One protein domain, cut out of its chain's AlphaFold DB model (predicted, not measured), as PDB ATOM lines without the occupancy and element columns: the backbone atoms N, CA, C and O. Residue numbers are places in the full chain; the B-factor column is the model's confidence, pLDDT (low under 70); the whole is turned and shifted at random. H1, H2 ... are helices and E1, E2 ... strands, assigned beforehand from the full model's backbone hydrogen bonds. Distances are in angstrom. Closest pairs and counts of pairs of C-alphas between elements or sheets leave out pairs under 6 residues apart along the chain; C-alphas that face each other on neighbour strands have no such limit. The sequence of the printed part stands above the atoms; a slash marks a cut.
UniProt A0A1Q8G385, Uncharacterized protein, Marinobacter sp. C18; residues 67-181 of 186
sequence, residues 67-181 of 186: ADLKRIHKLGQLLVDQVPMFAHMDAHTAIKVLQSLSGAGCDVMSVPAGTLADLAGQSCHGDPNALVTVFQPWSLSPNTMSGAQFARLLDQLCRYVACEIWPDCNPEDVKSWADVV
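Overview. This is residues 67 to 181 of the 186 residues of an uncharacterized protein of Marinobacter sp. C18 (UniProt A0A1Q8G385). A two-stranded antiparallel ribbon, E1 and E2, links a cluster of four helices to a small head of H3 and loop residues 120 to 130. In the cluster H1 and H4 run side by side, with H2 crossing them on the side toward the ribbon and H5 on the other. The printed part has 115 residues, in the order H1 H2 E1 H3 E2 H4 H5, mostly helix. It is only just compact, close to loose, with a radius of gyration of the C-alphas of 15.8 A, and spans 47 by 33 by 22 A.

Along the chain. E1 is residues 106 to 112, 18.3 A, and E2 residues 131 to 137, 18.8 A. H3 is residues 113 to 119, 10.0 A; H2 is 91 to 102, 16.2 A. H1, residues 67 to 82, 22.0 A, begins at C-alpha 67 (19.298, 52.175, 25.322). H4 is residues 147 to 165, 26.0 A; H5, residues 171 to 180, 15.0 A, ends at C-alpha 180 (8.408, 54.328, 20.103).

Arrangement. E1 and E2 are antiparallel at 151 degrees; N 109 and O 134 are within hydrogen-bond range at 2.9 A. The closest C-alphas of H2 and E2 are Ser 100 and Phe 135, 5.2 A; of H3 and E2, Ala 113 and Val 132, 5.8 A. H2 touches H1, about perpendicular at 87 degrees, closest C-alphas Gly 76 and Ala 91, 4.1 A. H1 and H4 touch at a shallow tilt of 19 degrees, the same way, closest C-alphas Ile 72 and Leu 154, 6.6 A. H5 touches H4, closest C-alphas Arg 159 and Pro 171, 4.8 A. H2 and H5 are apart. In the five helices every O i to N i+4 pair is within hydrogen-bond range.

Size, cuts and confidence. The C-alphas farthest apart, Asp 127 and Val 180, are 47.9 A apart. The printed part has no cut. The link H3 to E2 is long, 11 residues. pLDDT is under 70 at residues 142 to 143 and 181.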
ATOM      1  N   ALA A  67      20.440  51.955  26.201       75.62
ATOM      2  CA  ALA A  67      19.298  52.175  25.322       75.62
ATOM      3  C   ALA A  67      19.309  51.248  24.094       75.62
ATOM      4  O   ALA A  67      18.245  50.796  23.688       75.62
ATOM      5  N   ASP A  68      20.480  50.895  23.557       76.56
ATOM      6  CA  ASP A  68      20.570  50.069  22.347       76.56
ATOM      7  C   ASP A  68      20.156  48.614  22.607       76.56
ATOM      8  O   ASP A  68      19.532  47.988  21.752       76.56
ATOM      9  N   LEU A  69      20.403  48.087  23.813       80.62
ATOM     10  CA  LEU A  69      19.901  46.765  24.201       80.62
ATOM     11  C   LEU A  69      18.371  46.748  24.297       80.62
ATOM     12  O   LEU A  69      17.724  45.794  23.880       80.62
ATOM     13  N   LYS A  70      17.771  47.820  24.819       84.00
ATOM     14  CA  LYS A  70      16.308  47.949  24.813       84.00
ATOM     15  C   LYS A  70      15.785  48.063  23.383       84.00
ATOM     16  O   LYS A  70      14.779  47.451  23.051       84.00
ATOM     17  N   ARG A  71      16.487  48.818  22.539       87.31
ATOM     18  CA  ARG A  71      16.122  49.060  21.143       87.31
ATOM     19  C   ARG A  71      16.151  47.783  20.301       87.31
ATOM     20  O   ARG A  71      15.208  47.566  19.554       87.31
ATOM     21  N   ILE A  72      17.154  46.910  20.456       89.62
ATOM     22  CA  ILE A  72      17.179  45.633  19.717       89.62
ATOM     23  C   ILE A  72      16.017  44.721  20.126       89.62
ATOM     24  O   ILE A  72      15.409  44.078  19.278       89.62
ATOM     25  N   HIS A  73      15.652  44.708  21.412       89.94
ATOM     26  CA  HIS A  73      14.502  43.935  21.884       89.94
ATOM     27  C   HIS A  73      13.192  44.483  21.315       89.94
ATOM     28  O   HIS A  73      12.361  43.729  20.818       89.94
ATOM     29  N   LYS A  74      13.033  45.810  21.312       90.88
ATOM     30  CA  LYS A  74      11.882  46.483  20.698       90.88
ATOM     31  C   LYS A  74      11.800  46.269  19.186       90.88
ATOM     32  O   LYS A  74      10.700  46.120  18.670       90.88
ATOM     33  N   LEU A  75      12.935  46.209  18.486       92.12
ATOM     34  CA  LEU A  75      12.979  45.817  17.075       92.12
ATOM     35  C   LEU A  75      12.440  44.391  16.890       92.12
ATOM     36  O   LEU A  75      11.619  44.164  16.009       92.12
ATOM     37  N   GLY A  76      12.849  43.454  17.751       93.75
ATOM     38  CA  GLY A  76      12.305  42.096  17.760       93.75
ATOM     39  C   GLY A  76      10.790  42.084  17.963       93.75
ATOM     40  O   GLY A  76      10.082  41.422  17.214       93.75
ATOM     41  N   GLN A  77      10.285  42.873  18.915       93.69
ATOM     42  CA  GLN A  77       8.845  42.993  19.160       93.69
ATOM     43  C   GLN A  77       8.096  43.574  17.956       93.69
ATOM     44  O   GLN A  77       7.070  43.036  17.558       93.69
ATOM     45  N   LEU A  78       8.635  44.628  17.335       93.00
ATOM     46  CA  LEU A  78       8.049  45.230  16.138       93.00
ATOM     47  C   LEU A  78       7.896  44.197  15.013       93.00
ATOM     48  O   LEU A  78       6.868  44.169  14.342       93.00
ATOM     49  N   LEU A  79       8.898  43.335  14.820       94.25
ATOM     50  CA  LEU A  79       8.838  42.263  13.825       94.25
ATOM     51  C   LEU A  79       7.772  41.223  14.172       94.25
ATOM     52  O   LEU A  79       6.992  40.860  13.299       94.25
ATOM     53  N   VAL A  80       7.703  40.779  15.430       95.69
ATOM     54  CA  VAL A  80       6.670  39.836  15.894       95.69
ATOM     55  C   VAL A  80       5.264  40.396  15.660       95.69
ATOM     56  O   VAL A  80       4.393  39.680  15.171       95.69
ATOM     57  N   ASP A  81       5.055  41.679  15.953       92.06
ATOM     58  CA  ASP A  81       3.739  42.315  15.864       92.06
ATOM     59  C   ASP A  81       3.299  42.582  14.416       92.06
ATOM     60  O   ASP A  81       2.105  42.559  14.120       92.06
ATOM     61  N   GLN A  82       4.244  42.891  13.522       92.62
ATOM     62  CA  GLN A  82       3.940  43.448  12.198       92.62
ATOM     63  C   GLN A  82       4.291  42.526  11.027       92.62
ATOM     64  O   GLN A  82       3.824  42.754   9.911       92.62
ATOM     65  N   VAL A  83       5.114  41.496  11.236       93.62
ATOM     66  CA  VAL A  83       5.620  40.646  10.153       93.62
ATOM     67  C   VAL A  83       5.140  39.207  10.359       93.62
ATOM     68  O   VAL A  83       5.584  38.542  11.297       93.62
ATOM     69  N   PRO A  84       4.297  38.662   9.457       94.00
ATOM     70  CA  PRO A  84       3.697  37.335   9.626       94.00
ATOM     71  C   PRO A  84       4.697  36.199   9.881       94.00
ATOM     72  O   PRO A  84       4.397  35.278  10.634       94.00
ATOM     73  N   MET A  85       5.902  36.278   9.303       94.25
ATOM     74  CA  MET A  85       6.977  35.296   9.511       94.25
ATOM     75  C   MET A  85       7.400  35.161  10.984       94.25
ATOM     76  O   MET A  85       7.840  34.089  11.393       94.25
ATOM     77  N   PHE A  86       7.265  36.224  11.780       95.62
ATOM     78  CA  PHE A  86       7.718  36.276  13.172       95.62
ATOM     79  C   PHE A  86       6.572  36.171  14.188       95.62
ATOM     80  O   PHE A  86       6.838  36.110  15.383       95.62
ATOM     81  N   ALA A  87       5.313  36.093  13.746       92.12
ATOM     82  CA  ALA A  87       4.127  36.188  14.606       92.12
ATOM     83  C   ALA A  87       4.031  35.120  15.718       92.12
ATOM     84  O   ALA A  87       3.275  35.274  16.674       92.12
ATOM     85  N   HIS A  88       4.775  34.018  15.596       93.25
ATOM     86  CA  HIS A  88       4.798  32.918  16.567       93.25
ATOM     87  C   HIS A  88       6.074  32.877  17.417       93.25
ATOM     88  O   HIS A  88       6.309  31.901  18.128       93.25
ATOM     89  N   MET A  89       6.917  33.903  17.317       95.06
ATOM     90  CA  MET A  89       8.197  33.990  18.012       95.06
ATOM     91  C   MET A  89       8.117  34.999  19.157       95.06
ATOM     92  O   MET A  89       7.335  35.944  19.118       95.06
ATOM     93  N   ASP A  90       8.968  34.833  20.167       94.88
ATOM     94  CA  ASP A  90       9.300  35.936  21.067       94.88
ATOM     95  C   ASP A  90      10.315  36.887  20.401       94.88
ATOM     96  O   ASP A  90      11.008  36.523  19.445       94.88
ATOM     97  N   ALA A  91      10.438  38.109  20.925       91.12
ATOM     98  CA  ALA A  91      11.327  39.131  20.373       91.12
ATOM     99  C   ALA A  91      12.804  38.690  20.294       91.12
ATOM    100  O   ALA A  91      13.509  39.053  19.354       91.12
ATOM    101  N   HIS A  92      13.288  37.894  21.248       91.44
ATOM    102  CA  HIS A  92      14.672  37.421  21.254       91.44
ATOM    103  C   HIS A  92      14.903  36.355  20.172       91.44
ATOM    104  O   HIS A  92      15.906  36.405  19.455       91.44
ATOM    105  N   THR A  93      13.957  35.431  20.000       93.81
ATOM    106  CA  THR A  93      13.958  34.445  18.915       93.81
ATOM    107  C   THR A  93      13.869  35.137  17.552       93.81
ATOM    108  O   THR A  93      14.647  34.804  16.656       93.81
ATOM    109  N   ALA A  94      13.023  36.162  17.415       95.81
ATOM    110  CA  ALA A  94      12.912  36.954  16.192       95.81
ATOM    111  C   ALA A  94      14.240  37.629  15.808       95.81
ATOM    112  O   ALA A  94      14.648  37.564  14.649       95.81
ATOM    113  N   ILE A  95      14.968  38.204  16.775       95.44
ATOM    114  CA  ILE A  95      16.289  38.797  16.515       95.44
ATOM    115  C   ILE A  95      17.308  37.748  16.069       95.44
ATOM    116  O   ILE A  95      18.047  38.005  15.122       95.44
ATOM    117  N   LYS A  96      17.332  36.554  16.675       94.62
ATOM    118  CA  LYS A  96      18.242  35.485  16.226       94.62
ATOM    119  C   LYS A  96      17.949  35.037  14.798       94.62
ATOM    120  O   LYS A  96      18.880  34.865  14.016       94.62
ATOM    121  N   VAL A  97      16.672  34.887  14.448       95.06
ATOM    122  CA  VAL A  97      16.265  34.570  13.073       95.06
ATOM    123  C   VAL A  97      16.691  35.691  12.124       95.06
ATOM    124  O   VAL A  97      17.287  35.411  11.089       95.06
ATOM    125  N   LEU A  98      16.486  36.955  12.498       96.00
ATOM    126  CA  LEU A  98      16.920  38.106  11.703       96.00
ATOM    127  C   LEU A  98      18.449  38.148  11.508       96.00
ATOM    128  O   LEU A  98      18.919  38.442  10.409       96.00
ATOM    129  N   GLN A  99      19.235  37.819  12.538       96.00
ATOM    130  CA  GLN A  99      20.692  37.676  12.432       96.00
ATOM    131  C   GLN A  99      21.071  36.580  11.426       96.00
ATOM    132  O   GLN A  99      21.925  36.808  10.570       96.00
ATOM    133  N   SER A 100      20.418  35.415  11.473       95.00
ATOM    134  CA  SER A 100      20.676  34.327  10.522       95.00
ATOM    135  C   SER A 100      20.258  34.675   9.089       95.00
ATOM    136  O   SER A 100      20.983  34.332   8.160       95.00
ATOM    137  N   LEU A 101      19.134  35.375   8.897       94.12
ATOM    138  CA  LEU A 101      18.650  35.804   7.577       94.12
ATOM    139  C   LEU A 101      19.557  36.860   6.934       94.12
ATOM    140  O   LEU A 101      19.845  36.798   5.742       94.12
ATOM    141  N   SER A 102      20.016  37.824   7.731       94.44
ATOM    142  CA  SER A 102      20.883  38.912   7.265       94.44
ATOM    143  C   SER A 102      22.365  38.535   7.195       94.44
ATOM    144  O   SER A 102      23.154  39.246   6.575       94.44
ATOM    145  N   GLY A 103      22.771  37.471   7.893       93.69
ATOM    146  CA  GLY A 103      24.171  37.158   8.179       93.69
ATOM    147  C   GLY A 103      24.849  38.153   9.136       93.69
ATOM    148  O   GLY A 103      26.035  38.003   9.433       93.69
ATOM    149  N   ALA A 104      24.136  39.174   9.628       94.06
ATOM    150  CA  ALA A 104      24.706  40.202  10.488       94.06
ATOM    151  C   ALA A 104      24.937  39.673  11.907       94.06
ATOM    152  O   ALA A 104      24.041  39.132  12.555       94.06
ATOM    153  N   GLY A 105      26.156  39.876  12.413       91.88
ATOM    154  CA  GLY A 105      26.553  39.394  13.734       91.88
ATOM    155  C   GLY A 105      26.446  37.880  13.862       91.88
ATOM    156  O   GLY A 105      25.947  37.399  14.879       91.88
ATOM    157  N   CYS A 106      26.876  37.162  12.826       94.31
ATOM    158  CA  CYS A 106      26.942  35.711  12.793       94.31
ATOM    159  C   CYS A 106      28.361  35.239  12.473       94.31
ATOM    160  O   CYS A 106      29.052  35.839  11.648       94.31
ATOM    161  N   ASP A 107      28.748  34.109  13.059       93.12
ATOM    162  CA  ASP A 107      29.850  33.310  12.538       93.12
ATOM    163  C   ASP A 107      29.346  32.475  11.360       93.12
ATOM    164  O   ASP A 107      28.270  31.870  11.419       93.12
ATOM    165  N   VAL A 108      30.120  32.449  10.276       93.25
ATOM    166  CA  VAL A 108      29.802  31.664   9.079       93.25
ATOM    167  C   VAL A 108      30.517  30.326   9.171       93.25
ATOM    168  O   VAL A 108      31.745  30.266   9.220       93.25
ATOM    169  N   MET A 109      29.744  29.246   9.177       93.38
ATOM    170  CA  MET A 109      30.253  27.883   9.297       93.38
ATOM    171  C   MET A 109      29.831  27.052   8.087       93.38
ATOM    172  O   MET A 109      28.763  27.267   7.519       93.38
ATOM    173  N   SER A 110      30.664  26.092   7.688       94.94
ATOM    174  CA  SER A 110      30.302  25.072   6.694       94.94
ATOM    175  C   SER A 110      30.091  23.747   7.411       94.94
ATOM    176  O   SER A 110      31.015  23.240   8.045       94.94
ATOM    177  N   VAL A 111      28.877  23.207   7.334       94.12
ATOM    178  CA  VAL A 111      28.470  21.987   8.042       94.12
ATOM    179  C   VAL A 111      27.944  20.975   7.022       94.12
ATOM    180  O   VAL A 111      27.185  21.370   6.137       94.12
ATOM    181  N   PRO A 112      28.317  19.684   7.099       96.31
ATOM    182  CA  PRO A 112      27.729  18.660   6.240       96.31
ATOM    183  C   PRO A 112      26.204  18.587   6.403       96.31
ATOM    184  O   PRO A 112      25.690  18.620   7.525       96.31
ATOM    185  N   ALA A 113      25.480  18.449   5.293       94.31
ATOM    186  CA  ALA A 113      24.020  18.404   5.258       94.31
ATOM    187  C   ALA A 113      23.444  17.301   6.160       94.31
ATOM    188  O   ALA A 113      22.449  17.527   6.849       94.31
ATOM    189  N   GLY A 114      24.109  16.140   6.218       95.69
ATOM    190  CA  GLY A 114      23.730  15.038   7.104       95.69
ATOM    191  C   GLY A 114      23.788  15.428   8.580       95.69
ATOM    192  O   GLY A 114      22.817  15.238   9.302       95.69
ATOM    193  N   THR A 115      24.878  16.073   9.010       94.44
ATOM    194  CA  THR A 115      25.038  16.545  10.397       94.44
ATOM    195  C   THR A 115      23.964  17.557  10.780       94.44
ATOM    196  O   THR A 115      23.438  17.510  11.889       94.44
ATOM    197  N   LEU A 116      23.625  18.478   9.875       91.25
ATOM    198  CA  LEU A 116      22.581  19.464  10.136       91.25
ATOM    199  C   LEU A 116      21.196  18.808  10.253       91.25
ATOM    200  O   LEU A 116      20.436  19.159  11.153       91.25
ATOM    201  N   ALA A 117      20.885  17.851   9.377       92.00
ATOM    202  CA  ALA A 117      19.629  17.108   9.422       92.00
ATOM    203  C   ALA A 117      19.488  16.318  10.734       92.00
ATOM    204  O   ALA A 117      18.452  16.416  11.392       92.00
ATOM    205  N   ASP A 118      20.557  15.642  11.170       93.06
ATOM    206  CA  ASP A 118      20.594  14.918  12.444       93.06
ATOM    207  C   ASP A 118      20.332  15.853  13.635       93.06
ATOM    208  O   ASP A 118      19.490  15.558  14.486       93.06
ATOM    209  N   LEU A 119      20.996  17.018  13.678       89.38
ATOM    210  CA  LEU A 119      20.787  18.031  14.722       89.38
ATOM    211  C   LEU A 119      19.361  18.599  14.717       89.38
ATOM    212  O   LEU A 119      18.830  18.936  15.775       89.38
ATOM    213  N   ALA A 120      18.739  18.700  13.542       88.00
ATOM    214  CA  ALA A 120      17.360  19.148  13.382       88.00
ATOM    215  C   ALA A 120      16.322  18.039  13.643       88.00
ATOM    216  O   ALA A 120      15.121  18.315  13.612       88.00
ATOM    217  N   GLY A 121      16.748  16.790  13.878       90.94
ATOM    218  CA  GLY A 121      15.850  15.639  13.997       90.94
ATOM    219  C   GLY A 121      15.109  15.314  12.694       90.94
ATOM    220  O   GLY A 121      13.995  14.793  12.728       90.94
ATOM    221  N   GLN A 122      15.698  15.660  11.549       90.19
ATOM    222  CA  GLN A 122      15.130  15.487  10.216       90.19
ATOM    223  C   GLN A 122      15.950  14.488   9.400       90.19
ATOM    224  O   GLN A 122      17.130  14.264   9.644       90.19
ATOM    225  N   SER A 123      15.330  13.876   8.391       90.25
ATOM    226  CA  SER A 123      16.063  13.045   7.432       90.25
ATOM    227  C   SER A 123      16.773  13.920   6.398       90.25
ATOM    228  O   SER A 123      16.168  14.820   5.816       90.25
ATOM    229  N   CYS A 124      18.052  13.643   6.138       90.56
ATOM    230  CA  CYS A 124      18.801  14.328   5.089       90.56
ATOM    231  C   CYS A 124      18.327  13.861   3.706       90.56
ATOM    232  O   CYS A 124      18.519  12.704   3.328       90.56
ATOM    233  N   HIS A 125      17.735  14.768   2.931       85.94
ATOM    234  CA  HIS A 125      17.352  14.517   1.545       85.94
ATOM    235  C   HIS A 125      18.435  15.065   0.606       85.94
ATOM    236  O   HIS A 125      18.454  16.253   0.305       85.94
ATOM    237  N   GLY A 126      19.358  14.207   0.160       89.12
ATOM    238  CA  GLY A 126      20.469  14.585  -0.723       89.12
ATOM    239  C   GLY A 126      21.786  13.911  -0.338       89.12
ATOM    240  O   GLY A 126      21.783  12.918   0.386       89.12
ATOM    241  N   ASP A 127      22.907  14.448  -0.826       94.69
ATOM    242  CA  ASP A 127      24.241  14.005  -0.408       94.69
ATOM    243  C   ASP A 127      24.520  14.471   1.035       94.69
ATOM    244  O   ASP A 127      24.628  15.678   1.267       94.69
ATOM    245  N   PRO A 128      24.659  13.555   2.016       94.00
ATOM    246  CA  PRO A 128      24.903  13.922   3.410       94.00
ATOM    247  C   PRO A 128      26.246  14.632   3.628       94.00
ATOM    248  O   PRO A 128      26.412  15.307   4.645       94.00
ATOM    249  N   ASN A 129      27.193  14.511   2.691       95.88
ATOM    250  CA  ASN A 129      28.499  15.165   2.771       95.88
ATOM    251  C   ASN A 129      28.527  16.547   2.106       95.88
ATOM    252  O   ASN A 129      29.536  17.246   2.210       95.88
ATOM    253  N   ALA A 130      27.446  16.960   1.436       95.88
ATOM    254  CA  ALA A 130      27.362  18.292   0.854       95.88
ATOM    255  C   ALA A 130      27.490  19.353   1.956       95.88
ATOM    256  O   ALA A 130      26.817  19.279   2.982       95.88
ATOM    257  N   LEU A 131      28.359  20.343   1.751       94.88
ATOM    258  CA  LEU A 131      28.558  21.417   2.720       94.88
ATOM    259  C   LEU A 131      27.446  22.459   2.594       94.88
ATOM    260  O   LEU A 131      27.220  23.015   1.520       94.88
ATOM    261  N   VAL A 132      26.794  22.745   3.715       93.31
ATOM    262  CA  VAL A 132      25.772  23.779   3.861       93.31
ATOM    263  C   VAL A 132      26.340  24.914   4.700       93.31
ATOM    264  O   VAL A 132      26.953  24.690   5.747       93.31
ATOM    265  N   THR A 133      26.140  26.146   4.240       93.62
ATOM    266  CA  THR A 133      26.505  27.338   5.006       93.62
ATOM    267  C   THR A 133      25.482  27.582   6.108       93.62
ATOM    268  O   THR A 133      24.289  27.709   5.841       93.62
ATOM    269  N   VAL A 134      25.960  27.677   7.346       92.44
ATOM    270  CA  VAL A 134      25.159  27.983   8.531       92.44
ATOM    271  C   VAL A 134      25.652  29.297   9.126       92.44
ATOM    272  O   VAL A 134      26.855  29.501   9.292       92.44
ATOM    273  N   PHE A 135      24.710  30.177   9.460       94.31
ATOM    274  CA  PHE A 135      24.969  31.435  10.152       94.31
ATOM    275  C   PHE A 135      24.623  31.270  11.627       94.31
ATOM    276  O   PHE A 135      23.445  31.178  11.976       94.31
ATOM    277  N   GLN A 136      25.649  31.221  12.476       92.62
ATOM    278  CA  GLN A 136      25.506  31.078  13.920       92.62
ATOM    279  C   GLN A 136      25.478  32.467  14.576       92.62
ATOM    280  O   GLN A 136      26.522  33.123  14.619       92.62
ATOM    281  N   PRO A 137      24.338  32.930  15.120       93.88
ATOM    282  CA  PRO A 137      24.246  34.263  15.704       93.88
ATOM    283  C   PRO A 137      25.134  34.426  16.935       93.88
ATOM    284  O   PRO A 137      25.148  33.579  17.835       93.88
ATOM    285  N   TRP A 138      25.833  35.557  17.006       90.19
ATOM    286  CA  TRP A 138      26.598  35.951  18.179       90.19
ATOM    287  C   TRP A 138      25.683  36.205  19.374       90.19
ATOM    288  O   TRP A 138      24.582  36.749  19.251       90.19
ATOM    289  N   SER A 139      26.186  35.886  20.567       86.31
ATOM    290  CA  SER A 139      25.534  36.285  21.810       86.31
ATOM    291  C   SER A 139      25.570  37.802  21.966       86.31
ATOM    292  O   SER A 139      26.636  38.418  21.981       86.31
ATOM    293  N   LEU A 140      24.397  38.393  22.190       84.50
ATOM    294  CA  LEU A 140      24.243  39.810  22.512       84.50
ATOM    295  C   LEU A 140      24.672  40.150  23.947       84.50
ATOM    296  O   LEU A 140      24.492  41.287  24.380       84.50
ATOM    297  N   SER A 141      25.244  39.206  24.699       80.50
ATOM    298  CA  SER A 141      25.717  39.443  26.064       80.50
ATOM    299  C   SER A 141      26.773  40.557  26.109       80.50
ATOM    300  O   SER A 141      27.677  40.576  25.268       80.50
ATOM    301  N   PRO A 142      26.705  41.479  27.089       68.56
ATOM    302  CA  PRO A 142      27.727  42.509  27.283       68.56
ATOM    303  C   PRO A 142      29.117  41.936  27.563       68.56
ATOM    304  O   PRO A 142      30.103  42.612  27.299       68.56
ATOM    305  N   ASN A 143      29.203  40.687  28.024       68.06
ATOM    306  CA  ASN A 143      30.477  40.038  28.330       68.06
ATOM    307  C   ASN A 143      31.198  39.510  27.082       68.06
ATOM    308  O   ASN A 143      32.387  39.223  27.150       68.06
ATOM    309  N   THR A 144      30.486  39.333  25.964       71.38
ATOM    310  CA  THR A 144      31.013  38.653  24.767       71.38
ATOM    311  C   THR A 144      31.060  39.535  23.529       71.38
ATOM    312  O   THR A 144      31.616  39.125  22.518       71.38
ATOM    313  N   MET A 145      30.468  40.728  23.569       79.44
ATOM    314  CA  MET A 145      30.416  41.615  22.409       79.44
ATOM    315  C   MET A 145      30.635  43.069  22.826       79.44
ATOM    316  O   MET A 145      30.058  43.556  23.800       79.44
ATOM    317  N   SER A 146      31.441  43.776  22.047       79.12
ATOM    318  CA  SER A 146      31.747  45.182  22.286       79.12
ATOM    319  C   SER A 146      30.555  46.116  22.078       79.12
ATOM    320  O   SER A 146      29.616  45.791  21.348       79.12
ATOM    321  N   GLY A 147      30.607  47.316  22.663       79.12
ATOM    322  CA  GLY A 147      29.635  48.376  22.388       79.12
ATOM    323  C   GLY A 147      29.625  48.798  20.924       79.12
ATOM    324  O   GLY A 147      28.560  48.902  20.315       79.12
ATOM    325  N   ALA A 148      30.807  48.939  20.323       79.56
ATOM    326  CA  ALA A 148      30.924  49.257  18.905       79.56
ATOM    327  C   ALA A 148      30.407  48.122  17.999       79.56
ATOM    328  O   ALA A 148      29.746  48.401  16.999       79.56
ATOM    329  N   GLN A 149      30.674  46.848  18.330       82.50
ATOM    330  CA  GLN A 149      30.094  45.715  17.592       82.50
ATOM    331  C   GLN A 149      28.571  45.702  17.707       82.50
ATOM    332  O   GLN A 149      27.905  45.503  16.697       82.50
ATOM    333  N   PHE A 150      28.028  45.958  18.897       87.25
ATOM    334  CA  PHE A 150      26.587  45.979  19.113       87.25
ATOM    335  C   PHE A 150      25.902  47.079  18.289       87.25
ATOM    336  O   PHE A 150      24.915  46.816  17.607       87.25
ATOM    337  N   ALA A 151      26.443  48.301  18.306       83.81
ATOM    338  CA  ALA A 151      25.891  49.413  17.534       83.81
ATOM    339  C   ALA A 151      25.908  49.132  16.022       83.81
ATOM    340  O   ALA A 151      24.924  49.398  15.334       83.81
ATOM    341  N   ARG A 152      27.001  48.543  15.512       86.81
ATOM    342  CA  ARG A 152      27.098  48.119  14.105       86.81
ATOM    343  C   ARG A 152      26.114  47.007  13.764       86.81
ATOM    344  O   ARG A 152      25.502  47.065  12.706       86.81
ATOM    345  N   LEU A 153      25.953  46.025  14.649       91.44
ATOM    346  CA  LEU A 153      24.980  44.954  14.464       91.44
ATOM    347  C   LEU A 153      23.570  45.529  14.330       91.44
ATOM    348  O   LEU A 153      22.874  45.217  13.372       91.44
ATOM    349  N   LEU A 154      23.169  46.404  15.252       90.25
ATOM    350  CA  LEU A 154      21.847  47.018  15.209       90.25
ATOM    351  C   LEU A 154      21.614  47.797  13.904       90.25
ATOM    352  O   LEU A 154      20.563  47.644  13.291       90.25
ATOM    353  N   ASP A 155      22.601  48.575  13.450       89.38
ATOM    354  CA  ASP A 155      22.547  49.282  12.162       89.38
ATOM    355  C   ASP A 155      22.369  48.324  10.970       89.38
ATOM    356  O   ASP A 155      21.518  48.542  10.108       89.38
ATOM    357  N   GLN A 156      23.131  47.228  10.938       93.25
ATOM    358  CA  GLN A 156      23.028  46.217   9.884       93.25
ATOM    359  C   GLN A 156      21.658  45.531   9.871       93.25
ATOM    360  O   GLN A 156      21.096  45.331   8.795       93.25
ATOM    361  N   LEU A 157      21.102  45.214  11.045       94.00
ATOM    362  CA  LEU A 157      19.771  44.619  11.157       94.00
ATOM    363  C   LEU A 157      18.683  45.596  10.697       94.00
ATOM    364  O   LEU A 157      17.837  45.213   9.897       94.00
ATOM    365  N   CYS A 158      18.727  46.861  11.129       91.00
ATOM    366  CA  CYS A 158      17.790  47.888  10.661       91.00
ATOM    367  C   CYS A 158      17.866  48.073   9.139       91.00
ATOM    368  O   CYS A 158      16.831  48.170   8.483       91.00
ATOM    369  N   ARG A 159      19.076  48.058   8.565       89.56
ATOM    370  CA  ARG A 159      19.271  48.115   7.111       89.56
ATOM    371  C   ARG A 159      18.661  46.910   6.404       89.56
ATOM    372  O   ARG A 159      17.963  47.094   5.418       89.56
ATOM    373  N   TYR A 160      18.893  45.699   6.906       93.94
ATOM    374  CA  TYR A 160      18.316  44.489   6.322       93.94
ATOM    375  C   TYR A 160      16.785  44.525   6.348       93.94
ATOM    376  O   TYR A 160      16.148  44.270   5.332       93.94
ATOM    377  N   VAL A 161      16.192  44.913   7.482       91.94
ATOM    378  CA  VAL A 161      14.737  45.076   7.612       91.94
ATOM    379  C   VAL A 161      14.208  46.062   6.569       91.94
ATOM    380  O   VAL A 161      13.246  45.751   5.876       91.94
ATOM    381  N   ALA A 162      14.860  47.214   6.415       89.38
ATOM    382  CA  ALA A 162      14.457  48.231   5.451       89.38
ATOM    383  C   ALA A 162      14.640  47.817   3.983       89.38
ATOM    384  O   ALA A 162      13.941  48.334   3.127       89.38
ATOM    385  N   CYS A 163      15.563  46.910   3.665       88.69
ATOM    386  CA  CYS A 163      15.772  46.465   2.284       88.69
ATOM    387  C   CYS A 163      14.918  45.248   1.910       88.69
ATOM    388  O   CYS A 163      14.417  45.183   0.793       88.69
ATOM    389  N   GLU A 164      14.747  44.295   2.829       90.94
ATOM    390  CA  GLU A 164      14.208  42.964   2.510       90.94
ATOM    391  C   GLU A 164      12.815  42.704   3.097       90.94
ATOM    392  O   GLU A 164      12.064  41.890   2.567       90.94
ATOM    393  N   ILE A 165      12.451  43.374   4.197       89.19
ATOM    394  CA  ILE A 165      11.173  43.146   4.892       89.19
ATOM    395  C   ILE A 165      10.193  44.288   4.613       89.19
ATOM    396  O   ILE A 165       9.041  44.049   4.254       89.19
ATOM    397  N   TRP A 166      10.658  45.530   4.745       88.19
ATOM    398  CA  TRP A 166       9.904  46.751   4.459       88.19
ATOM    399  C   TRP A 166      10.654  47.606   3.426       88.19
ATOM    400  O   TRP A 166      11.160  48.667   3.783       88.19
ATOM    401  N   PRO A 167      10.720  47.175   2.151       78.94
ATOM    402  CA  PRO A 167      11.524  47.813   1.098       78.94
ATOM    403  C   PRO A 167      11.191  49.293   0.829       78.94
ATOM    404  O   PRO A 167      11.991  50.003   0.224       78.94
ATOM    405  N   ASP A 168      10.034  49.771   1.293       78.44
ATOM    406  CA  ASP A 168       9.568  51.150   1.111       78.44
ATOM    407  C   ASP A 168       9.949  52.098   2.268       78.44
ATOM    408  O   ASP A 168       9.514  53.251   2.288       78.44
ATOM    409  N   CYS A 169      10.740  51.645   3.249       77.50
ATOM    410  CA  CYS A 169      11.150  52.457   4.401       77.50
ATOM    411  C   CYS A 169      12.663  52.722   4.448       77.50
ATOM    412  O   CYS A 169      13.470  51.957   3.923       77.50
ATOM    413  N   ASN A 170      13.073  53.819   5.095       76.38
ATOM    414  CA  ASN A 170      14.487  54.106   5.338       76.38
ATOM    415  C   ASN A 170      14.972  53.355   6.601       76.38
ATOM    416  O   ASN A 170      14.246  53.316   7.596       76.38
ATOM    417  N   PRO A 171      16.205  52.805   6.630       72.75
ATOM    418  CA  PRO A 171      16.796  52.215   7.837       72.75
ATOM    419  C   PRO A 171      16.697  53.073   9.112       72.75
ATOM    420  O   PRO A 171      16.504  52.533  10.204       72.75
ATOM    421  N   GLU A 172      16.804  54.400   8.996       75.44
ATOM    422  CA  GLU A 172      16.655  55.311  10.144       75.44
ATOM    423  C   GLU A 172      15.213  55.351  10.675       75.44
ATOM    424  O   GLU A 172      15.003  55.443  11.888       75.44
ATOM    425  N   ASP A 173      14.215  55.196   9.798       79.38
ATOM    426  CA  ASP A 173      12.808  55.145  10.195       79.38
ATOM    427  C   ASP A 173      12.546  53.888  11.029       79.38
ATOM    428  O   ASP A 173      11.963  53.990  12.105       79.38
ATOM    429  N   VAL A 174      13.087  52.732  10.627       76.69
ATOM    430  CA  VAL A 174      12.998  51.471  11.391       76.69
ATOM    431  C   VAL A 174      13.573  51.631  12.798       76.69
ATOM    432  O   VAL A 174      12.985  51.179  13.786       76.69
ATOM    433  N   LYS A 175      14.717  52.310  12.910       73.44
ATOM    434  CA  LYS A 175      15.350  52.589  14.200       73.44
ATOM    435  C   LYS A 175      14.488  53.515  15.063       73.44
ATOM    436  O   LYS A 175      14.361  53.279  16.264       73.44
ATOM    437  N   SER A 176      13.857  54.520  14.451       76.19
ATOM    438  CA  SER A 176      12.925  55.430  15.127       76.19
ATOM    439  C   SER A 176      11.636  54.727  15.577       76.19
ATOM    440  O   SER A 176      11.146  54.979  16.679       76.19
ATOM    441  N   TRP A 177      11.124  53.783  14.782       77.75
ATOM    442  CA  TRP A 177       9.954  52.975  15.122       77.75
ATOM    443  C   TRP A 177      10.243  52.096  16.330       77.75
ATOM    444  O   TRP A 177       9.451  52.058  17.270       77.75
ATOM    445  N   ALA A 178      11.423  51.471  16.367       74.00
ATOM    446  CA  ALA A 178      11.861  50.702  17.522       74.00
ATOM    447  C   ALA A 178      11.932  51.553  18.804       74.00
ATOM    448  O   ALA A 178      11.694  51.027  19.884       74.00
ATOM    449  N   ASP A 179      12.199  52.860  18.735       77.38
ATOM    450  CA  ASP A 179      12.226  53.711  19.932       77.38
ATOM    451  C   ASP A 179      10.832  53.962  20.529       77.38
ATOM    452  O   ASP A 179      10.701  54.010  21.760       77.38
ATOM    453  N   VAL A 180       9.795  54.044  19.686       77.69
ATOM    454  CA  VAL A 180       8.408  54.328  20.103       77.69
ATOM    455  C   VAL A 180       7.603  53.091  20.504       77.69
ATOM    456  O   VAL A 180       6.564  53.239  21.147       77.69
ATOM    457  N   VAL A 181       8.085  51.875  20.208       69.50
ATOM    458  CA  VAL A 181       7.460  50.632  20.697       69.50
ATOM    459  C   VAL A 181       7.427  50.646  22.237       69.50
ATOM    460  O   VAL A 181       8.468  50.892  22.870       69.50
TER     461      VAL A 181